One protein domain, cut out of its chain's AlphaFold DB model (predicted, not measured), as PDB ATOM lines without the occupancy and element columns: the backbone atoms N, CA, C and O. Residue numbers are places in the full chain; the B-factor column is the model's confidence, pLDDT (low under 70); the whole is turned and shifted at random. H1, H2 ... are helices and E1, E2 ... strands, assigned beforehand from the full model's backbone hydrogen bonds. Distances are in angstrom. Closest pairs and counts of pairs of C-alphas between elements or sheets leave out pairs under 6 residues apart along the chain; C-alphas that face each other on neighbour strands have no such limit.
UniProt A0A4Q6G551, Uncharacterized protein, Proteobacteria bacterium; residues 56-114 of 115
ATOM      1  N   LYS A  56     142.406  62.424  27.088       88.19
ATOM      2  CA  LYS A  56     142.860  63.525  27.925       88.19
ATOM      3  C   LYS A  56     141.846  63.756  29.030       88.19
ATOM      4  O   LYS A  56     140.645  63.796  28.774       88.19
ATOM      5  N   GLU A  57     142.342  63.920  30.247       88.38
ATOM      6  CA  GLU A  57     141.516  64.329  31.374       88.38
ATOM      7  C   GLU A  57     141.205  65.825  31.265       88.38
ATOM      8  O   GLU A  57     142.100  66.659  31.089       88.38
ATOM      9  N   THR A  58     139.924  66.162  31.327       86.00
ATOM     10  CA  THR A  58     139.408  67.526  31.310       86.00
ATOM     11  C   THR A  58     138.500  67.742  32.511       86.00
ATOM     12  O   THR A  58     137.731  66.869  32.910       86.00
ATOM     13  N   VAL A  59     138.598  68.931  33.106       85.62
ATOM     14  CA  VAL A  59     137.741  69.337  34.222       85.62
ATOM     15  C   VAL A  59     136.657  70.268  33.693       85.62
ATOM     16  O   VAL A  59     136.962  71.259  33.029       85.62
ATOM     17  N   HIS A  60     135.408  69.941  34.002       80.88
ATOM     18  CA  HIS A  60     134.208  70.679  33.618       80.88
ATOM     19  C   HIS A  60     133.370  70.968  34.855       80.88
ATOM     20  O   HIS A  60     132.845  70.038  35.455       80.88
ATOM     21  N   ASP A  61     133.242  72.230  35.265       76.00
ATOM     22  CA  ASP A  61     132.326  72.627  36.350       76.00
ATOM     23  C   ASP A  61     132.481  71.786  37.653       76.00
ATOM     24  O   ASP A  61     131.511  71.464  38.350       76.00
ATOM     25  N   ALA A  62     133.745  71.438  37.961       78.75
ATOM     26  CA  ALA A  62     134.229  70.550  39.036       78.75
ATOM     27  C   ALA A  62     134.084  69.026  38.819       78.75
ATOM     28  O   ALA A  62     134.321  68.246  39.738       78.75
ATOM     29  N   LEU A  63     133.743  68.589  37.610       82.81
ATOM     30  CA  LEU A  63     133.665  67.186  37.206       82.81
ATOM     31  C   LEU A  63     134.901  66.804  36.393       82.81
ATOM     32  O   LEU A  63     135.237  67.473  35.418       82.81
ATOM     33  N   GLN A  64     135.555  65.710  36.774       86.44
ATOM     34  CA  GLN A  64     136.632  65.109  35.991       86.44
ATOM     35  C   GLN A  64     136.047  64.173  34.937       86.44
ATOM     36  O   GLN A  64     135.233  63.293  35.240       86.44
ATOM     37  N   VAL A  65     136.460  64.391  33.693       88.75
ATOM     38  CA  VAL A  65     135.967  63.691  32.512       88.75
ATOM     39  C   VAL A  65     137.156  63.275  31.651       88.75
ATOM     40  O   VAL A  65     138.114  64.028  31.505       88.75
ATOM     41  N   LEU A  66     137.108  62.085  31.058       89.12
ATOM     42  CA  LEU A  66     138.098  61.654  30.072       89.12
ATOM     43  C   LEU A  66     137.517  61.851  28.674       89.12
ATOM     44  O   LEU A  66     136.499  61.247  28.342       89.12
ATOM     45  N   GLN A  67     138.176  62.652  27.840       88.56
ATOM     46  CA  GLN A  67     137.757  62.924  26.465       88.56
ATOM     47  C   GLN A  67     138.818  62.457  25.464       88.56
ATOM     48  O   GLN A  67     140.008  62.745  25.603       88.56
ATOM     49  N   CYS A  68     138.396  61.742  24.422       89.25
ATOM     50  CA  CYS A  68     139.266  61.387  23.305       89.25
ATOM     51  C   CYS A  68     139.403  62.562  22.327       89.25
ATOM     52  O   CYS A  68     138.402  63.131  21.906       89.25
ATOM     53  N   GLN A  69     140.627  62.893  21.914       85.25
ATOM     54  CA  GLN A  69     140.875  64.001  20.976       85.25
ATOM     55  C   GLN A  69     140.565  63.648  19.513       85.25
ATOM     56  O   GLN A  69     140.407  64.542  18.687       85.25
ATOM     57  N   THR A  70     140.475  62.356  19.187       84.88
ATOM     58  CA  THR A  70     140.284  61.891  17.806       84.88
ATOM     59  C   THR A  70     138.815  61.642  17.485       84.88
ATOM     60  O   THR A  70     138.309  62.149  16.491       84.88
ATOM     61  N   CYS A  71     138.124  60.848  18.310       85.69
ATOM     62  CA  CYS A  71     136.721  60.484  18.086       85.69
ATOM     63  C   CYS A  71     135.741  61.191  19.026       85.69
ATOM     64  O   CYS A  71     134.559  60.855  19.020       85.69
ATOM     65  N   GLU A  72     136.232  62.110  19.865       83.50
ATOM     66  CA  GLU A  72     135.431  62.906  20.809       83.50
ATOM     67  C   GLU A  72     134.643  62.078  21.834       83.50
ATOM     68  O   GLU A  72     133.782  62.605  22.536       83.50
ATOM     69  N   ASN A  73     134.946  60.783  21.962       86.62
ATOM     70  CA  ASN A  73     134.274  59.922  22.922       86.62
ATOM     71  C   ASN A  73     134.590  60.362  24.356       86.62
ATOM     72  O   ASN A  73     135.742  60.671  24.683       86.62
ATOM     73  N   VAL A  74     133.566  60.342  25.202       88.00
ATOM     74  CA  VAL A  74     133.627  60.804  26.584       88.00
ATOM     75  C   VAL A  74     133.407  59.626  27.521       88.00
ATOM     76  O   VAL A  74     132.379  58.954  27.463       88.00
ATOM     77  N   SER A  75     134.369  59.401  28.409       88.44
ATOM     78  CA  SER A  75     134.302  58.392  29.461       88.44
ATOM     79  C   SER A  75     134.087  59.071  30.810       88.44
ATOM     80  O   SER A  75     134.799  60.012  31.170       88.44
ATOM     81  N   LEU A  76     133.107  58.573  31.561       88.44
ATOM     82  CA  LEU A  76     132.727  59.070  32.881       88.44
ATOM     83  C   LEU A  76     132.819  57.939  33.903       88.44
ATOM     84  O   LEU A  76     132.475  56.795  33.605       88.44
ATOM     85  N   SER A  77     133.265  58.273  35.113       87.62
ATOM     86  CA  SER A  77     133.203  57.360  36.252       87.62
ATOM     87  C   SER A  77     131.790  57.334  36.847       87.62
ATOM     88  O   SER A  77     131.001  58.263  36.643       87.62
ATOM     89  N   MET A  78     131.472  56.290  37.617       88.25
ATOM     90  CA  MET A  78     130.202  56.224  38.351       88.25
ATOM     91  C   MET A  78     130.057  57.379  39.347       88.25
ATOM     92  O   MET A  78     128.994  57.987  39.413       88.25
ATOM     93  N   GLU A  79     131.133  57.749  40.041       85.94
ATOM     94  CA  GLU A  79     131.152  58.881  40.976       85.94
ATOM     95  C   GLU A  79     130.810  60.199  40.258       85.94
ATOM     96  O   GLU A  79     129.976  60.982  40.718       85.94
ATOM     97  N   THR A  80     131.380  60.418  39.068       85.62
ATOM     98  CA  THR A  80     131.071  61.590  38.236       85.62
ATOM     99  C   THR A  80     129.605  61.585  37.781       85.62
ATOM    100  O   THR A  80     128.955  62.633  37.764       85.62
ATOM    101  N   LEU A  81     129.059  60.418  37.421       86.44
ATOM    102  CA  LEU A  81     127.651  60.273  37.031       86.44
ATOM    103  C   LEU A  81     126.701  60.571  38.198       86.44
ATOM    104  O   LEU A  81     125.698  61.259  38.009       86.44
ATOM    105  N   GLU A  82     127.026  60.122  39.408       86.31
ATOM    106  CA  GLU A  82     126.240  60.427  40.606       86.31
ATOM    107  C   GLU A  82     126.179  61.940  40.857       86.31
ATOM    108  O   GLU A  82     125.085  62.499  40.999       86.31
ATOM    109  N   LEU A  83     127.316  62.636  40.786       85.00
ATOM    110  CA  LEU A  83     127.376  64.098  40.913       85.00
ATOM    111  C   LEU A  83     126.537  64.817  39.843       85.00
ATOM    112  O   LEU A  83     125.830  65.790  40.135       85.00
ATOM    113  N   LEU A  84     126.562  64.316  38.604       84.75
ATOM    114  CA  LEU A  84     125.765  64.852  37.499       84.75
ATOM    115  C   LEU A  84     124.257  64.728  37.752       84.75
ATOM    116  O   LEU A  84     123.508  65.666  37.448       84.75
ATOM    117  N   THR A  85     123.814  63.604  38.323       82.75
ATOM    118  CA  THR A  85     122.394  63.368  38.624       82.75
ATOM    119  C   THR A  85     121.879  64.247  39.761       82.75
ATOM    120  O   THR A  85     120.779  64.791  39.659       82.75
ATOM    121  N   GLN A  86     122.683  64.465  40.804       80.81
ATOM    122  CA  GLN A  86     122.301  65.288  41.955       80.81
ATOM    123  C   GLN A  86     122.222  66.781  41.602       80.81
ATOM    124  O   GLN A  86     121.329  67.492  42.064       80.81
ATOM    125  N   GLY A  87     123.139  67.270  40.763       70.94
ATOM    126  CA  GLY A  87     123.300  68.702  40.511       70.94
ATOM    127  C   GLY A  87     122.458  69.298  39.376       70.94
ATOM    128  O   GLY A  87     122.540  70.504  39.161       70.94
ATOM    129  N   LYS A  88     121.702  68.500  38.600       65.56
ATOM    130  CA  LYS A  88     121.090  68.929  37.315       65.56
ATOM    131  C   LYS A  88     122.099  69.583  36.342       65.56
ATOM    132  O   LYS A  88     121.707  70.366  35.479       65.56
ATOM    133  N   ARG A  89     123.391  69.248  36.452       76.69
ATOM    134  CA  ARG A  89     124.494  69.876  35.688       76.69
ATOM    135  C   ARG A  89     124.770  69.223  34.336       76.69
ATOM    136  O   ARG A  89     125.602  69.705  33.579       76.69
ATOM    137  N   PHE A  90     124.042  68.159  33.999       81.38
ATOM    138  CA  PHE A  90     124.227  67.435  32.741       81.38
ATOM    139  C   PHE A  90     124.070  68.331  31.508       81.38
ATOM    140  O   PHE A  90     124.849  68.226  30.567       81.38
ATOM    141  N   LYS A  91     123.101  69.255  31.527       82.44
ATOM    142  CA  LYS A  91     122.892  70.186  30.410       82.44
ATOM    143  C   LYS A  91     124.102  71.092  30.191       82.44
ATOM    144  O   LYS A  91     124.523  71.229  29.050       82.44
ATOM    145  N   ASN A  92     124.673  71.633  31.269       84.19
ATOM    146  CA  ASN A  92     125.844  72.509  31.208       84.19
ATOM    147  C   ASN A  92     127.057  71.768  30.632       84.19
ATOM    148  O   ASN A  92     127.696  72.260  29.706       84.19
ATOM    149  N   LEU A  93     127.306  70.543  31.111       83.94
ATOM    150  CA  LEU A  93     128.395  69.707  30.606       83.94
ATOM    151  C   LEU A  93     128.261  69.463  29.097       83.94
ATOM    152  O   LEU A  93     129.218  69.636  28.349       83.94
ATOM    153  N   VAL A  94     127.065  69.088  28.636       86.31
ATOM    154  CA  VAL A  94     126.823  68.840  27.207       86.31
ATOM    155  C   VAL A  94     127.042  70.108  26.383       86.31
ATOM    156  O   VAL A  94     127.698  70.039  25.346       86.31
ATOM    157  N   THR A  95     126.550  71.262  26.841       86.88
ATOM    158  CA  THR A  95     126.748  72.525  26.119       86.88
ATOM    159  C   THR A  95     128.220  72.922  26.029       86.88
ATOM    160  O   THR A  95     128.669  73.334  24.965       86.88
ATOM    161  N   GLU A  96     129.003  72.743  27.096       85.81
ATOM    162  CA  GLU A  96     130.442  73.038  27.074       85.81
ATOM    163  C   GLU A  96     131.205  72.142  26.092       85.81
ATOM    164  O   GLU A  96     132.085  72.612  25.368       85.81
ATOM    165  N   LEU A  97     130.858  70.853  26.041       85.88
ATOM    166  CA  LEU A  97     131.465  69.908  25.103       85.88
ATOM    167  C   LEU A  97     131.122  70.252  23.648       85.88
ATOM    168  O   LEU A  97     131.984  70.146  22.777       85.88
ATOM    169  N   GLN A  98     129.890  70.695  23.383       87.06
ATOM    170  CA  GLN A  98     129.468  71.142  22.053       87.06
ATOM    171  C   GLN A  98     130.228  72.392  21.604       87.06
ATOM    172  O   GLN A  98     130.753  72.406  20.495       87.06
ATOM    173  N   ILE A  99     130.350  73.397  22.477       86.94
ATOM    174  CA  ILE A  99     131.088  74.632  22.170       86.94
ATOM    175  C   ILE A  99     132.539  74.309  21.799       86.94
ATOM    176  O   ILE A  99     133.014  74.740  20.752       86.94
ATOM    177  N   ARG A 100     133.226  73.474  22.590       82.50
ATOM    178  CA  ARG A 100     134.612  73.078  22.285       82.50
ATOM    179  C   ARG A 100     134.749  72.303  20.984       82.50
ATOM    180  O   ARG A 100     135.745  72.457  20.283       82.50
ATOM    181  N   ARG A 101     133.773  71.454  20.663       85.62
ATOM    182  CA  ARG A 101     133.751  70.748  19.380       85.62
ATOM    183  C   ARG A 101     133.683  71.741  18.221       85.62
ATOM    184  O   ARG A 101     134.425  71.597  17.255       85.62
ATOM    185  N   GLU A 102     132.824  72.750  18.322       87.12
ATOM    186  CA  GLU A 102     132.710  73.800  17.306       87.12
ATOM    187  C   GLU A 102     133.985  74.646  17.194       87.12
ATOM    188  O   GLU A 102     134.409  74.960  16.086       87.12
ATOM    189  N   GLU A 103     134.618  74.992  18.317       86.81
ATOM    190  CA  GLU A 103     135.907  75.697  18.337       86.81
ATOM    191  C   GLU A 103     137.009  74.884  17.645       86.81
ATOM    192  O   GLU A 103     137.709  75.414  16.786       86.81
ATOM    193  N   ALA A 104     137.108  73.585  17.943       83.12
ATOM    194  CA  ALA A 104     138.096  72.697  17.331       83.12
ATOM    195  C   ALA A 104     137.872  72.500  15.821       83.12
ATOM    196  O   ALA A 104     138.832  72.294  15.078       83.12
ATOM    197  N   LEU A 105     136.620  72.541  15.355       84.12
ATOM    198  CA  LEU A 105     136.307  72.508  13.923       84.12
ATOM    199  C   LEU A 105     136.742  73.806  13.234       84.12
ATOM    200  O   LEU A 105     137.429  73.742  12.219       84.12
ATOM    201  N   LYS A 106     136.430  74.965  13.826       86.75
ATOM    202  CA  LYS A 106     136.840  76.276  13.297       86.75
ATOM    203  C   LYS A 106     138.359  76.430  13.235       86.75
ATOM    204  O   LYS A 106     138.878  76.985  12.275       86.75
ATOM    205  N   GLU A 107     139.079  75.942  14.246       84.88
ATOM    206  CA  GLU A 107     140.546  75.989  14.271       84.88
ATOM    207  C   GLU A 107     141.159  75.158  13.133       84.88
ATOM    208  O   GLU A 107     142.105  75.603  12.485       84.88
ATOM    209  N   LYS A 108     140.582  73.987  12.828       82.00
ATOM    210  CA  LYS A 108     141.004  73.159  11.686       82.00
ATOM    211  C   LYS A 108     140.739  73.846  10.348       82.00
ATOM    212  O   LYS A 108     141.630  73.877   9.510       82.00
ATOM    213  N   GLU A 109     139.559  74.442  10.177       82.69
ATOM    214  CA  GLU A 109     139.209  75.187   8.960       82.69
ATOM    215  C   GLU A 109     140.176  76.361   8.714       82.69
ATOM    216  O   GLU A 109     140.650  76.551   7.599       82.69
ATOM    217  N   GLN A 110     140.558  77.097   9.763       81.25
ATOM    218  CA  GLN A 110     141.513  78.210   9.654       81.25
ATOM    219  C   GLN A 110     142.941  77.765   9.302       81.25
ATOM    220  O   GLN A 110     143.666  78.486   8.612       81.25
ATOM    221  N   LEU A 111     143.368  76.593   9.776       77.62
ATOM    222  CA  LEU A 111     144.673  76.017   9.438       77.62
ATOM    223  C   LEU A 111     144.728  75.571   7.972       77.62
ATOM    224  O   LEU A 111     145.732  75.814   7.308       77.62
ATOM    225  N   ASP A 112     143.646  74.987   7.461       73.38
ATOM    226  CA  ASP A 112     143.551  74.565   6.060       73.38
ATOM    227  C   ASP A 112     143.461  75.764   5.093       73.38
ATOM    228  O   ASP A 112     143.922  75.675   3.959       73.38
ATOM    229  N   GLU A 113     142.915  76.906   5.528       71.88
ATOM    230  CA  GLU A 113     142.860  78.146   4.734       71.88
ATOM    231  C   GLU A 113     144.184  78.936   4.706       71.88
ATOM    232  O   GLU A 113     144.364  79.813   3.858       71.88
ATOM    233  N   THR A 114     145.105  78.662   5.636       69.62
ATOM    234  CA  THR A 114     146.390  79.377   5.765       69.62
ATOM    235  C   THR A 114     147.609  78.580   5.286       69.62
ATOM    236  O   THR A 114     148.708  79.143   5.243       69.62
TER     237      THR A 114
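What this domain is: This is residues 56 to 114 of the 115 residues of an uncharacterized protein of Proteobacteria bacterium (UniProt A0A4Q6G551). A small hairpin of strands E1 and E2 sits in the corner between short helix H1 and long helix H2, whose residues 105 to 114 stick out. The 59 printed residues hold E1, E2, H1, H2 in that order, class mixed, sheet antiparallel. The whole is loose, radius of gyration of the C-alphas 13.5 A, spanning 45 by 18 by 15 A.

Where its parts are: Find C-alpha 56 at (142.860, 63.525, 27.925): E1 runs from 56 to 60, 12.6 A, then E2 from 63 to 68, 16.1 A. H1 spans 78 to 87, 14.4 A; H2 runs from 90 to 114, 36.9 A, ending at (146.390, 79.377, 5.765).

How they stand to each other: In hairpin E1 and E2, N 58 and O 65 are within hydrogen-bond range, 2.8 A. The closest C-alphas of E2 and H1 are Leu 63 and Thr 80, 6.3 A; of E1 and H2, His 60 and Leu 93, 6.6 A. H1 and H2 are close but not clearly touching, closest C-alphas Leu 84 and Phe 90, 5.6 A, only just about perpendicular at 71 degrees. In both, every O i to N i+4 pair is within range.

The domain as a whole: C-alphas 86 and 114 are farthest apart, 45.7 A. The printed part has no cut and no long link; residues 88 and 114 have pLDDT under 70.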